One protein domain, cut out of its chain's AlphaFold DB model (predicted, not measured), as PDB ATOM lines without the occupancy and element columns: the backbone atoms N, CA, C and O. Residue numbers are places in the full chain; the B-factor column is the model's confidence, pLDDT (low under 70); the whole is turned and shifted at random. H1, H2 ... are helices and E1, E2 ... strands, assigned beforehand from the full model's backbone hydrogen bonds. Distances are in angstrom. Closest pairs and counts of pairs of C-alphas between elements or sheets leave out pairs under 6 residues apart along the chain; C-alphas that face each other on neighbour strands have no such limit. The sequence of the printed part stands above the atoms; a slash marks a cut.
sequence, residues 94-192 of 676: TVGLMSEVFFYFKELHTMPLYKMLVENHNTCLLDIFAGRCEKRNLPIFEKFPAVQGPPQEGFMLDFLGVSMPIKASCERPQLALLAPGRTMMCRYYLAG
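Overview. This is residues 94 to 192 of the 676 residues of the protein "NOP16 protein" of Symbiodinium sp. KB8 (UniProt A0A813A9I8). The backbone runs round in a ring of two small halves: helices H1 and H2 with the strand hairpin E1 and E2 make one side, the hairpin E3 and E4 with the short helix H3 makes the other, and the long loop of residues 136 to 154 joins them. Helix H4 folds back between the two sides, touching H3 and near H1. The printed part has 99 residues, with four named helices and four named strands in the order H1, H2, E1, E2, E3, E4, H3, H4. The class is mixed, helices and strands, with two separate antiparallel sheets of two strands each, E1 - E2 and E3 - E4. The whole is compact, with a radius of gyration of the C-alphas of 14.0 A and spans of 40 by 33 by 22 A.

Along the chain. H1, residues 94 to 107, is 19.0 A long and begins at C-alpha 94 at (73.245, 100.850, 7.795). H2 holds residues 111 to 119 and is 12.3 A long. The strands are E1, residues 125 to 127, 6.2 A; E2, residues 132 to 135, 8.4 A; E3, residues 155 to 157, 6.4 A; and E4, residues 163 to 165, 7.0 A. H3, residues 166 to 170, is 6.0 A long. H4, residues 180 to 190, is 15.1 A long and ends at C-alpha 190 at (71.161, 108.821, -12.656).

Arrangement. H1 and H2 meet only through their link. The closest C-alphas of H2 and E1 are those of Leu 117 and Leu 126, 7.4 A apart. E1 and E2 form an antiparallel hairpin at 143 degrees, with N 125 and O 135 at 2.7 A, within hydrogen-bond range. E2 and E3 are apart. E3 and E4 form a second antiparallel hairpin at 151 degrees, with N 156 and O 164 at 2.8 A, within hydrogen-bond range. The closest C-alphas of E3 and H3 are those of Phe 155 and Ile 166, 4.8 A apart. H3 and H4 touch, and their closest C-alphas, those of Cys 170 and Cys 186, are 5.3 A apart. H1 and H4 are near each other, with 8 pairs of C-alphas within 10 A. H2 and H4 are only just apart, at 8.4 A. In H1, H2, H3 and H4 every O i to N i+4 pair is within hydrogen-bond range.

Size, cuts and confidence. The two C-alphas farthest apart in the domain are those of Thr 94 and Lys 143, at 40.2 A. The printed part has no cut. The link from E2 to E3 is long, with 19 residues; the link from H3 to H4 is short, with 9. Mean pLDDT of the printed part is 78.0, and residues 94 to 112 and 172 to 178 are under 70.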
ATOM      1  N   THR A  94      73.678 102.260   7.814       56.69
ATOM      2  CA  THR A  94      73.245 100.850   7.795       56.69
ATOM      3  C   THR A  94      71.941 100.687   7.020       56.69
ATOM      4  O   THR A  94      71.822  99.768   6.210       56.69
ATOM      5  N   VAL A  95      70.984 101.604   7.203       54.78
ATOM      6  CA  VAL A  95      69.737 101.632   6.417       54.78
ATOM      7  C   VAL A  95      70.037 101.899   4.942       54.78
ATOM      8  O   VAL A  95      69.477 101.226   4.075       54.78
ATOM      9  N   GLY A  96      70.962 102.820   4.655       58.06
ATOM     10  CA  GLY A  96      71.477 103.076   3.312       58.06
ATOM     11  C   GLY A  96      72.113 101.834   2.690       58.06
ATOM     12  O   GLY A  96      71.752 101.467   1.579       58.06
ATOM     13  N   LEU A  97      72.964 101.114   3.430       58.94
ATOM     14  CA  LEU A  97      73.585  99.881   2.943       58.94
ATOM     15  C   LEU A  97      72.533  98.795   2.668       58.94
ATOM     16  O   LEU A  97      72.512  98.245   1.579       58.94
ATOM     17  N   MET A  98      71.610  98.509   3.595       55.59
ATOM     18  CA  MET A  98      70.551  97.505   3.371       55.59
ATOM     19  C   MET A  98      69.634  97.874   2.200       55.59
ATOM     20  O   MET A  98      69.176  96.999   1.464       55.59
ATOM     21  N   SER A  99      69.390  99.169   2.013       56.03
ATOM     22  CA  SER A  99      68.669  99.700   0.865       56.03
ATOM     23  C   SER A  99      69.422  99.465  -0.437       56.03
ATOM     24  O   SER A  99      68.858  98.915  -1.377       56.03
ATOM     25  N   GLU A 100      70.703  99.826  -0.489       59.38
ATOM     26  CA  GLU A 100      71.570  99.554  -1.633       59.38
ATOM     27  C   GLU A 100      71.667  98.058  -1.912       59.38
ATOM     28  O   GLU A 100      71.686  97.674  -3.073       59.38
ATOM     29  N   VAL A 101      71.636  97.205  -0.883       58.69
ATOM     30  CA  VAL A 101      71.621  95.748  -1.042       58.69
ATOM     31  C   VAL A 101      70.332  95.273  -1.679       58.69
ATOM     32  O   VAL A 101      70.359  94.558  -2.682       58.69
ATOM     33  N   PHE A 102      69.200  95.677  -1.110       61.28
ATOM     34  CA  PHE A 102      67.889  95.331  -1.631       61.28
ATOM     35  C   PHE A 102      67.752  95.777  -3.086       61.28
ATOM     36  O   PHE A 102      67.310  94.991  -3.925       61.28
ATOM     37  N   PHE A 103      68.193  97.001  -3.392       58.03
ATOM     38  CA  PHE A 103      68.198  97.506  -4.753       58.03
ATOM     39  C   PHE A 103      69.191  96.783  -5.630       58.03
ATOM     40  O   PHE A 103      68.744  96.339  -6.659       58.03
ATOM     41  N   TYR A 104      70.451  96.575  -5.260       57.97
ATOM     42  CA  TYR A 104      71.440  95.884  -6.098       57.97
ATOM     43  C   TYR A 104      70.966  94.480  -6.500       57.97
ATOM     44  O   TYR A 104      70.977  94.115  -7.677       57.97
ATOM     45  N   PHE A 105      70.455  93.703  -5.538       55.75
ATOM     46  CA  PHE A 105      69.889  92.383  -5.828       55.75
ATOM     47  C   PHE A 105      68.621  92.468  -6.676       55.75
ATOM     48  O   PHE A 105      68.396  91.603  -7.521       55.75
ATOM     49  N   LYS A 106      67.802  93.508  -6.495       57.19
ATOM     50  CA  LYS A 106      66.665  93.769  -7.376       57.19
ATOM     51  C   LYS A 106      67.074  94.407  -8.698       57.19
ATOM     52  O   LYS A 106      66.319  94.224  -9.629       57.19
ATOM     53  N   GLU A 107      68.216  95.073  -8.832       54.97
ATOM     54  CA  GLU A 107      68.639  95.901  -9.971       54.97
ATOM     55  C   GLU A 107      68.991  95.021 -11.166       54.97
ATOM     56  O   GLU A 107      68.503  95.214 -12.279       54.97
ATOM     57  N   LEU A 108      69.673  93.913 -10.877       53.50
ATOM     58  CA  LEU A 108      69.837  92.782 -11.794       53.50
ATOM     59  C   LEU A 108      68.493  92.152 -12.228       53.50
ATOM     60  O   LEU A 108      68.436  91.445 -13.233       53.50
ATOM     61  N   HIS A 109      67.401  92.445 -11.516       52.81
ATOM     62  CA  HIS A 109      66.016  92.102 -11.854       52.81
ATOM     63  C   HIS A 109      65.127  93.323 -12.211       52.81
ATOM     64  O   HIS A 109      63.954  93.116 -12.529       52.81
ATOM     65  N   THR A 110      65.621  94.577 -12.197       52.19
ATOM     66  CA  THR A 110      64.803  95.796 -12.388       52.19
ATOM     67  C   THR A 110      64.841  96.339 -13.810       52.19
ATOM     68  O   THR A 110      63.954  97.106 -14.168       52.19
ATOM     69  N   MET A 111      65.770  95.907 -14.665       53.91
ATOM     70  CA  MET A 111      65.633  96.127 -16.115       53.91
ATOM     71  C   MET A 111      64.267  95.621 -16.637       53.91
ATOM     72  O   MET A 111      63.571  96.373 -17.325       53.91
ATOM     73  N   PRO A 112      63.792  94.422 -16.229       60.91
ATOM     74  CA  PRO A 112      62.398  94.024 -16.401       60.91
ATOM     75  C   PRO A 112      61.382  95.019 -15.827       60.91
ATOM     76  O   PRO A 112      60.362  95.247 -16.461       60.91
ATOM     77  N   LEU A 113      61.645  95.650 -14.676       70.25
ATOM     78  CA  LEU A 113      60.737  96.637 -14.081       70.25
ATOM     79  C   LEU A 113      60.628  97.936 -14.885       70.25
ATOM     80  O   LEU A 113      59.520  98.455 -14.970       70.25
ATOM     81  N   TYR A 114      61.705  98.470 -15.470       75.81
ATOM     82  CA  TYR A 114      61.598  99.650 -16.344       75.81
ATOM     83  C   TYR A 114      60.707  99.335 -17.538       75.81
ATOM     84  O   TYR A 114      59.734 100.035 -17.806       75.81
ATOM     85  N   LYS A 115      61.005  98.217 -18.205       79.25
ATOM     86  CA  LYS A 115      60.216  97.729 -19.329       79.25
ATOM     87  C   LYS A 115      58.761  97.496 -18.916       79.25
ATOM     88  O   LYS A 115      57.870  97.981 -19.589       79.25
ATOM     89  N   MET A 116      58.504  96.870 -17.767       78.50
ATOM     90  CA  MET A 116      57.145  96.681 -17.250       78.50
ATOM     91  C   MET A 116      56.437  97.999 -16.937       78.50
ATOM     92  O   MET A 116      55.254  98.122 -17.245       78.50
ATOM     93  N   LEU A 117      57.126  98.965 -16.329       80.50
ATOM     94  CA  LEU A 117      56.584 100.293 -16.056       80.50
ATOM     95  C   LEU A 117      56.166 100.985 -17.347       80.50
ATOM     96  O   LEU A 117      55.097 101.589 -17.379       80.50
ATOM     97  N   VAL A 118      57.005 100.879 -18.380       80.94
ATOM     98  CA  VAL A 118      56.788 101.513 -19.679       80.94
ATOM     99  C   VAL A 118      55.736 100.795 -20.520       80.94
ATOM    100  O   VAL A 118      54.819 101.409 -21.049       80.94
ATOM    101  N   GLU A 119      55.796  99.477 -20.610       81.94
ATOM    102  CA  GLU A 119      54.867  98.696 -21.430       81.94
ATOM    103  C   GLU A 119      53.469  98.623 -20.825       81.94
ATOM    104  O   GLU A 119      52.483  98.598 -21.554       81.94
ATOM    105  N   ASN A 120      53.365  98.627 -19.494       78.00
ATOM    106  CA  ASN A 120      52.080  98.547 -18.802       78.00
ATOM    107  C   ASN A 120      51.598  99.909 -18.296       78.00
ATOM    108  O   ASN A 120      50.734  99.959 -17.411       78.00
ATOM    109  N   HIS A 121      52.145 101.002 -18.841       71.56
ATOM    110  CA  HIS A 121      51.827 102.378 -18.474       71.56
ATOM    111  C   HIS A 121      50.326 102.566 -18.212       71.56
ATOM    112  O   HIS A 121      49.507 102.515 -19.124       71.56
ATOM    113  N   ASN A 122      49.972 102.805 -16.947       80.75
ATOM    114  CA  ASN A 122      48.616 103.158 -16.513       80.75
ATOM    115  C   ASN A 122      47.530 102.107 -16.826       80.75
ATOM    116  O   ASN A 122      46.345 102.419 -16.810       80.75
ATOM    117  N   THR A 123      47.907 100.852 -17.078       83.00
ATOM    118  CA  THR A 123      46.943  99.758 -17.316       83.00
ATOM    119  C   THR A 123      46.730  98.891 -16.077       83.00
ATOM    120  O   THR A 123      45.646  98.341 -15.871       83.00
ATOM    121  N   CYS A 124      47.741  98.813 -15.208       87.25
ATOM    122  CA  CYS A 124      47.737  97.970 -14.024       87.25
ATOM    123  C   CYS A 124      48.452  98.627 -12.834       87.25
ATOM    124  O   CYS A 124      49.308  99.499 -12.982       87.25
ATOM    125  N   LEU A 125      48.110  98.169 -11.635       88.69
ATOM    126  CA  LEU A 125      48.829  98.397 -10.398       88.69
ATOM    127  C   LEU A 125      50.086  97.529 -10.400       88.69
ATOM    128  O   LEU A 125      50.005  96.307 -10.241       88.69
ATOM    129  N   LEU A 126      51.238  98.173 -10.573       85.81
ATOM    130  CA  LEU A 126      52.521  97.491 -10.525       85.81
ATOM    131  C   LEU A 126      52.878  97.158  -9.074       85.81
ATOM    132  O   LEU A 126      53.207  98.039  -8.280       85.81
ATOM    133  N   ASP A 127      52.846  95.870  -8.745       83.69
ATOM    134  CA  ASP A 127      53.419  95.337  -7.513       83.69
ATOM    135  C   ASP A 127      54.905  95.078  -7.760       83.69
ATOM    136  O   ASP A 127      55.306  94.031  -8.275       83.69
ATOM    137  N   ILE A 128      55.723  96.068  -7.420       74.38
ATOM    138  CA  ILE A 128      57.173  96.026  -7.622       74.38
ATOM    139  C   ILE A 128      57.861  94.955  -6.764       74.38
ATOM    140  O   ILE A 128      58.922  94.444  -7.129       74.38
ATOM    141  N   PHE A 129      57.258  94.579  -5.633       73.00
ATOM    142  CA  PHE A 129      57.823  93.582  -4.733       73.00
ATOM    143  C   PHE A 129      57.658  92.193  -5.338       73.00
ATOM    144  O   PHE A 129      58.606  91.399  -5.329       73.00
ATOM    145  N   ALA A 130      56.488  91.943  -5.932       74.81
ATOM    146  CA  ALA A 130      56.188  90.711  -6.641       74.81
ATOM    147  C   ALA A 130      56.666  90.701  -8.104       74.81
ATOM    148  O   ALA A 130      56.717  89.625  -8.694       74.81
ATOM    149  N   GLY A 131      56.996  91.857  -8.689       75.94
ATOM    150  CA  GLY A 131      57.308  91.986 -10.116       75.94
ATOM    151  C   GLY A 131      56.109  91.638 -10.999       75.94
ATOM    152  O   GLY A 131      56.263  90.936 -11.994       75.94
ATOM    153  N   ARG A 132      54.896  92.049 -10.602       79.88
ATOM    154  CA  ARG A 132      53.645  91.660 -11.277       79.88
ATOM    155  C   ARG A 132      52.737  92.847 -11.563       79.88
ATOM    156  O   ARG A 132      52.704  93.822 -10.820       79.88
ATOM    157  N   CYS A 133      51.973  92.707 -12.639       81.75
ATOM    158  CA  CYS A 133      51.065  93.698 -13.208       81.75
ATOM    159  C   CYS A 133      49.714  93.020 -13.496       81.75
ATOM    160  O   CYS A 133      49.246  92.917 -14.621       81.75
ATOM    161  N   GLU A 134      49.114  92.432 -12.464       80.50
ATOM    162  CA  GLU A 134      47.906  91.602 -12.625       80.50
ATOM    163  C   GLU A 134      46.618  92.363 -12.291       80.50
ATOM    164  O   GLU A 134      45.516  91.894 -12.561       80.50
ATOM    165  N   LYS A 135      46.734  93.521 -11.638       81.62
ATOM    166  CA  LYS A 135      45.612  94.196 -10.980       81.62
ATOM    167  C   LYS A 135      45.374  95.559 -11.578       81.62
ATOM    168  O   LYS A 135      46.321  96.191 -12.009       81.62
ATOM    169  N   ARG A 136      44.141  96.058 -11.532       89.12
ATOM    170  CA  ARG A 136      43.857  97.458 -11.866       89.12
ATOM    171  C   ARG A 136      44.267  98.392 -10.731       89.12
ATOM    172  O   ARG A 136      44.235  98.010  -9.560       89.12
ATOM    173  N   ASN A 137      44.634  99.615 -11.097       90.75
ATOM    174  CA  ASN A 137      44.803 100.705 -10.143       90.75
ATOM    175  C   ASN A 137      43.472 101.082  -9.486       90.75
ATOM    176  O   ASN A 137      42.399 100.722  -9.971       90.75
ATOM    177  N   LEU A 138      43.539 101.823  -8.377       90.69
ATOM    178  CA  LEU A 138      42.337 102.425  -7.809       90.69
ATOM    179  C   LEU A 138      41.674 103.339  -8.860       90.69
ATOM    180  O   LEU A 138      42.375 104.138  -9.483       90.69
ATOM    181  N   PRO A 139      40.336 103.297  -9.025       92.69
ATOM    182  CA  PRO A 139      39.640 104.063 -10.068       92.69
ATOM    183  C   PRO A 139      39.881 105.577 -10.018       92.69
ATOM    184  O   PRO A 139      39.684 106.282 -11.003       92.69
ATOM    185  N   ILE A 140      40.316 106.106  -8.869       95.00
ATOM    186  CA  ILE A 140      40.677 107.518  -8.740       95.00
ATOM    187  C   ILE A 140      41.784 107.930  -9.719       95.00
ATOM    188  O   ILE A 140      41.725 109.034 -10.254       95.00
ATOM    189  N   PHE A 141      42.742 107.045 -10.009       95.19
ATOM    190  CA  PHE A 141      43.849 107.335 -10.919       95.19
ATOM    191  C   PHE A 141      43.381 107.529 -12.368       95.19
ATOM    192  O   PHE A 141      43.927 108.373 -13.074       95.19
ATOM    193  N   GLU A 142      42.297 106.866 -12.787       94.31
ATOM    194  CA  GLU A 142      41.714 106.995 -14.135       94.31
ATOM    195  C   GLU A 142      41.233 108.428 -14.437       94.31
ATOM    196  O   GLU A 142      41.208 108.857 -15.589       94.31
ATOM    197  N   LYS A 143      40.924 109.224 -13.404       96.12
ATOM    198  CA  LYS A 143      40.568 110.650 -13.548       96.12
ATOM    199  C   LYS A 143      41.773 111.547 -13.865       96.12
ATOM    200  O   LYS A 143      41.614 112.725 -14.213       96.12
ATOM    201  N   PHE A 144      42.982 111.008 -13.754       96.38
ATOM    202  CA  PHE A 144      44.247 111.711 -13.916       96.38
ATOM    203  C   PHE A 144      45.160 110.945 -14.885       96.38
ATOM    204  O   PHE A 144      46.128 110.315 -14.452       96.38
ATOM    205  N   PRO A 145      44.873 110.989 -16.203       93.12
ATOM    206  CA  PRO A 145      45.812 110.500 -17.205       93.12
ATOM    207  C   PRO A 145      47.165 111.200 -17.052       93.12
ATOM    208  O   PRO A 145      47.216 112.395 -16.749       93.12
ATOM    209  N   ALA A 146      48.240 110.443 -17.266       91.69
ATOM    210  CA  ALA A 146      49.597 110.945 -17.130       91.69
ATOM    211  C   ALA A 146      49.883 112.090 -18.113       91.69
ATOM    212  O   ALA A 146      49.623 111.971 -19.316       91.69
ATOM    213  N   VAL A 147      50.439 113.191 -17.604       92.75
ATOM    214  CA  VAL A 147      50.795 114.356 -18.424       92.75
ATOM    215  C   VAL A 147      51.911 114.041 -19.428       92.75
ATOM    216  O   VAL A 147      52.818 113.251 -19.156       92.75
ATOM    217  N   GLN A 148      51.863 114.699 -20.589       87.12
ATOM    218  CA  GLN A 148      52.853 114.579 -21.667       87.12
ATOM    219  C   GLN A 148      53.877 115.743 -21.641       87.12
ATOM    220  O   GLN A 148      53.672 116.725 -20.937       87.12
ATOM    221  N   GLY A 149      55.005 115.616 -22.364       83.75
ATOM    222  CA  GLY A 149      56.113 116.601 -22.403       83.75
ATOM    223  C   GLY A 149      57.339 116.309 -21.503       83.75
ATOM    224  O   GLY A 149      57.216 115.588 -20.515       83.75
ATOM    225  N   PRO A 150      58.544 116.793 -21.844       85.31
ATOM    226  CA  PRO A 150      59.744 116.547 -21.041       85.31
ATOM    227  C   PRO A 150      59.674 117.268 -19.680       85.31
ATOM    228  O   PRO A 150      59.049 118.328 -19.590       85.31
ATOM    229  N   PRO A 151      60.306 116.732 -18.617       87.75
ATOM    230  CA  PRO A 151      60.519 117.508 -17.402       87.75
ATOM    231  C   PRO A 151      61.462 118.687 -17.681       87.75
ATOM    232  O   PRO A 151      62.250 118.658 -18.628       87.75
ATOM    233  N   GLN A 152      61.406 119.715 -16.834       89.12
ATOM    234  CA  GLN A 152      62.421 120.769 -16.839       89.12
ATOM    235  C   GLN A 152      63.779 120.198 -16.408       89.12
ATOM    236  O   GLN A 152      63.839 119.252 -15.616       89.12
ATOM    237  N   GLU A 153      64.872 120.769 -16.914       87.94
ATOM    238  CA  GLU A 153      66.225 120.344 -16.550       87.94
ATOM    239  C   GLU A 153      66.438 120.431 -15.031       87.94
ATOM    240  O   GLU A 153      66.168 121.456 -14.410       87.94
ATOM    241  N   GLY A 154      66.901 119.336 -14.420       88.19
ATOM    242  CA  GLY A 154      67.086 119.240 -12.969       88.19
ATOM    243  C   GLY A 154      65.818 118.907 -12.170       88.19
ATOM    244  O   GLY A 154      65.885 118.827 -10.939       88.19
ATOM    245  N   PHE A 155      64.685 118.660 -12.834       90.62
ATOM    246  CA  PHE A 155      63.417 118.306 -12.196       90.62
ATOM    247  C   PHE A 155      62.913 116.928 -12.634       90.62
ATOM    248  O   PHE A 155      63.154 116.462 -13.745       90.62
ATOM    249  N   MET A 156      62.163 116.275 -11.750       89.38
ATOM    250  CA  MET A 156      61.273 115.170 -12.093       89.38
ATOM    251  C   MET A 156      59.866 115.714 -12.285       89.38
ATOM    252  O   MET A 156      59.405 116.504 -11.466       89.38
ATOM    253  N   LEU A 157      59.176 115.257 -13.326       91.62
ATOM    254  CA  LEU A 157      57.764 115.543 -13.559       91.62
ATOM    255  C   LEU A 157      56.962 114.273 -13.277       91.62
ATOM    256  O   LEU A 157      57.134 113.272 -13.977       91.62
ATOM    257  N   ASP A 158      56.111 114.294 -12.253       92.94
ATOM    258  CA  ASP A 158      55.230 113.158 -11.975       92.94
ATOM    259  C   ASP A 158      54.033 113.097 -12.942       92.94
ATOM    260  O   ASP A 158      53.816 113.990 -13.765       92.94
ATOM    261  N   PHE A 159      53.244 112.018 -12.878       94.06
ATOM    262  CA  PHE A 159      52.130 111.814 -13.812       94.06
ATOM    263  C   PHE A 159      51.038 112.888 -13.705       94.06
ATOM    264  O   PHE A 159      50.304 113.095 -14.669       94.06
ATOM    265  N   LEU A 160      50.917 113.570 -12.560       96.00
ATOM    266  CA  LEU A 160      49.947 114.644 -12.355       96.00
ATOM    267  C   LEU A 160      50.452 115.984 -12.920       96.00
ATOM    268  O   LEU A 160      49.698 116.955 -13.013       96.00
ATOM    269  N   GLY A 161      51.723 116.034 -13.320       95.06
ATOM    270  CA  GLY A 161      52.392 117.235 -13.790       95.06
ATOM    271  C   GLY A 161      52.896 118.117 -12.659       95.06
ATOM    272  O   GLY A 161      52.947 119.336 -12.828       95.06
ATOM    273  N   VAL A 162      53.235 117.519 -11.513       95.06
ATOM    274  CA  VAL A 162      53.978 118.200 -10.454       95.06
ATOM    275  C   VAL A 162      55.475 118.013 -10.704       95.06
ATOM    276  O   VAL A 162      55.972 116.891 -10.807       95.06
ATOM    277  N   SER A 163      56.180 119.133 -10.836       93.69
ATOM    278  CA  SER A 163      57.627 119.221 -10.991       93.69
ATOM    279  C   SER A 163      58.299 119.315  -9.628       93.69
ATOM    280  O   SER A 163      57.988 120.215  -8.846       93.69
ATOM    281  N   MET A 164      59.261 118.430  -9.371       90.69
ATOM    282  CA  MET A 164      60.073 118.431  -8.156       90.69
ATOM    283  C   MET A 164      61.564 118.431  -8.468       90.69
ATOM    284  O   MET A 164      61.974 117.701  -9.370       90.69
ATOM    285  N   PRO A 165      62.402 119.166  -7.712       89.12
ATOM    286  CA  PRO A 165      63.845 119.090  -7.887       89.12
ATOM    287  C   PRO A 165      64.328 117.655  -7.711       89.12
ATOM    288  O   PRO A 165      64.020 116.988  -6.721       89.12
ATOM    289  N   ILE A 166      65.111 117.171  -8.666       86.19
ATOM    290  CA  ILE A 166      65.547 115.778  -8.656       86.19
ATOM    291  C   ILE A 166      66.469 115.484  -7.479       86.19
ATOM    292  O   ILE A 166      66.310 114.482  -6.789       86.19
ATOM    293  N   LYS A 167      67.351 116.439  -7.173       83.19
ATOM    294  CA  LYS A 167      68.250 116.414  -6.018       83.19
ATOM    295  C   LYS A 167      67.488 116.199  -4.715       83.19
ATOM    296  O   LYS A 167      67.838 115.319  -3.939       83.19
ATOM    297  N   ALA A 168      66.359 116.886  -4.544       79.62
ATOM    298  CA  ALA A 168      65.526 116.753  -3.355       79.62
ATOM    299  C   ALA A 168      65.018 115.327  -3.108       79.62
ATOM    300  O   ALA A 168      64.854 114.922  -1.960       79.62
ATOM    301  N   SER A 169      64.751 114.582  -4.183       77.56
ATOM    302  CA  SER A 169      64.262 113.205  -4.089       77.56
ATOM    303  C   SER A 169      65.393 112.182  -4.059       77.56
ATOM    304  O   SER A 169      65.252 111.148  -3.416       77.56
ATOM    305  N   CYS A 170      66.500 112.457  -4.751       82.31
ATOM    306  CA  CYS A 170      67.549 111.472  -5.010       82.31
ATOM    307  C   CYS A 170      68.741 111.554  -4.057       82.31
ATOM    308  O   CYS A 170      69.477 110.581  -3.937       82.31
ATOM    309  N   GLU A 171      68.922 112.668  -3.345       76.50
ATOM    310  CA  GLU A 171      70.007 112.834  -2.368       76.50
ATOM    311  C   GLU A 171      69.693 112.207  -1.000       76.50
ATOM    312  O   GLU A 171      70.543 112.231  -0.115       76.50
ATOM    313  N   ARG A 172      68.495 111.632  -0.798       69.12
ATOM    314  CA  ARG A 172      68.090 110.987   0.464       69.12
ATOM    315  C   ARG A 172      68.078 109.455   0.333       69.12
ATOM    316  O   ARG A 172      67.083 108.902  -0.138       69.12
ATOM    317  N   PRO A 173      69.117 108.741   0.812       56.94
ATOM    318  CA  PRO A 173      69.212 107.279   0.700       56.94
ATOM    319  C   PRO A 173      68.092 106.528   1.437       56.94
ATOM    320  O   PRO A 173      67.755 105.402   1.081       56.94
ATOM    321  N   GLN A 174      67.499 107.160   2.456       57.16
ATOM    322  CA  GLN A 174      66.484 106.580   3.341       57.16
ATOM    323  C   GLN A 174      65.183 106.175   2.615       57.16
ATOM    324  O   GLN A 174      64.450 105.324   3.113       57.16
ATOM    325  N   LEU A 175      64.894 106.736   1.432       58.38
ATOM    326  CA  LEU A 175      63.644 106.483   0.695       58.38
ATOM    327  C   LEU A 175      63.632 105.170  -0.094       58.38
ATOM    328  O   LEU A 175      62.588 104.758  -0.596       58.38
ATOM    329  N   ALA A 176      64.771 104.495  -0.204       59.56
ATOM    330  CA  ALA A 176      64.909 103.284  -0.996       59.56
ATOM    331  C   ALA A 176      63.986 102.152  -0.534       59.56
ATOM    332  O   ALA A 176      63.162 101.673  -1.313       59.56
ATOM    333  N   LEU A 177      64.060 101.740   0.728       58.91
ATOM    334  CA  LEU A 177      63.252 100.610   1.202       58.91
ATOM    335  C   LEU A 177      61.761 100.932   1.345       58.91
ATOM    336  O   LEU A 177      60.933 100.022   1.321       58.91
ATOM    337  N   LEU A 178      61.437 102.209   1.524       66.56
ATOM    338  CA  LEU A 178      60.132 102.656   1.991       66.56
ATOM    339  C   LEU A 178      59.250 103.139   0.832       66.56
ATOM    340  O   LEU A 178      58.152 102.609   0.642       66.56
ATOM    341  N   ALA A 179      59.806 103.998  -0.028       78.88
ATOM    342  CA  ALA A 179      59.196 104.518  -1.250       78.88
ATOM    343  C   ALA A 179      60.007 104.086  -2.491       78.88
ATOM    344  O   ALA A 179      60.593 104.911  -3.210       78.88
ATOM    345  N   PRO A 180      60.089 102.775  -2.771       77.25
ATOM    346  CA  PRO A 180      60.839 102.241  -3.898       77.25
ATOM    347  C   PRO A 180      60.400 102.809  -5.253       77.25
ATOM    348  O   PRO A 180      61.245 102.910  -6.142       77.25
ATOM    349  N   GLY A 181      59.150 103.263  -5.410       82.94
ATOM    350  CA  GLY A 181      58.724 104.013  -6.589       82.94
ATOM    351  C   GLY A 181      59.567 105.269  -6.824       82.94
ATOM    352  O   GLY A 181      60.071 105.464  -7.928       82.94
ATOM    353  N   ARG A 182      59.814 106.083  -5.786       82.94
ATOM    354  CA  ARG A 182      60.682 107.274  -5.886       82.94
ATOM    355  C   ARG A 182      62.128 106.904  -6.187       82.94
ATOM    356  O   ARG A 182      62.773 107.527  -7.029       82.94
ATOM    357  N   THR A 183      62.629 105.864  -5.536       81.88
ATOM    358  CA  THR A 183      64.029 105.447  -5.685       81.88
ATOM    359  C   THR A 183      64.324 104.899  -7.074       81.88
ATOM    360  O   THR A 183      65.373 105.195  -7.646       81.88
ATOM    361  N   MET A 184      63.377 104.165  -7.662       81.31
ATOM    362  CA  MET A 184      63.477 103.733  -9.053       81.31
ATOM    363  C   MET A 184      63.575 104.922 -10.010       81.31
ATOM    364  O   MET A 184      64.428 104.913 -10.894       81.31
ATOM    365  N   MET A 185      62.768 105.968  -9.805       84.06
ATOM    366  CA  MET A 185      62.850 107.188 -10.616       84.06
ATOM    367  C   MET A 185      64.233 107.833 -10.508       84.06
ATOM    368  O   MET A 185      64.844 108.158 -11.521       84.06
ATOM    369  N   CYS A 186      64.786 107.925  -9.301       84.75
ATOM    370  CA  CYS A 186      66.137 108.443  -9.101       84.75
ATOM    371  C   CYS A 186      67.213 107.628  -9.820       84.75
ATOM    372  O   CYS A 186      68.097 108.201 -10.452       84.75
ATOM    373  N   ARG A 187      67.126 106.295  -9.779       83.12
ATOM    374  CA  ARG A 187      68.061 105.412 -10.490       83.12
ATOM    375  C   ARG A 187      67.981 105.599 -11.999       83.12
ATOM    376  O   ARG A 187      69.019 105.722 -12.640       83.12
ATOM    377  N   TYR A 188      66.775 105.683 -12.558       84.69
ATOM    378  CA  TYR A 188      66.595 105.936 -13.988       84.69
ATOM    379  C   TYR A 188      67.185 107.277 -14.401       84.69
ATOM    380  O   TYR A 188      67.912 107.334 -15.386       84.69
ATOM    381  N   TYR A 189      66.970 108.327 -13.611       84.88
ATOM    382  CA  TYR A 189      67.602 109.612 -13.878       84.88
ATOM    383  C   TYR A 189      69.131 109.543 -13.845       84.88
ATOM    384  O   TYR A 189      69.781 109.999 -14.782       84.88
ATOM    385  N   LEU A 190      69.708 108.953 -12.793       84.62
ATOM    386  CA  LEU A 190      71.161 108.821 -12.656       84.62
ATOM    387  C   LEU A 190      71.775 107.965 -13.774       84.62
ATOM    388  O   LEU A 190      72.923 108.183 -14.150       84.62
ATOM    389  N   ALA A 191      71.007 107.030 -14.334       84.81
ATOM    390  CA  ALA A 191      71.384 106.224 -15.491       84.81
ATOM    391  C   ALA A 191      71.149 106.929 -16.846       84.81
ATOM    392  O   ALA A 191      71.340 106.310 -17.892       84.81
ATOM    393  N   GLY A 192      70.704 108.191 -16.858       86.25
ATOM    394  CA  GLY A 192      70.372 108.927 -18.084       86.25
ATOM    395  C   GLY A 192      69.149 108.377 -18.827       86.25
ATOM    396  O   GLY A 192      68.964 108.654 -20.011       86.25
TER     397      GLY A 192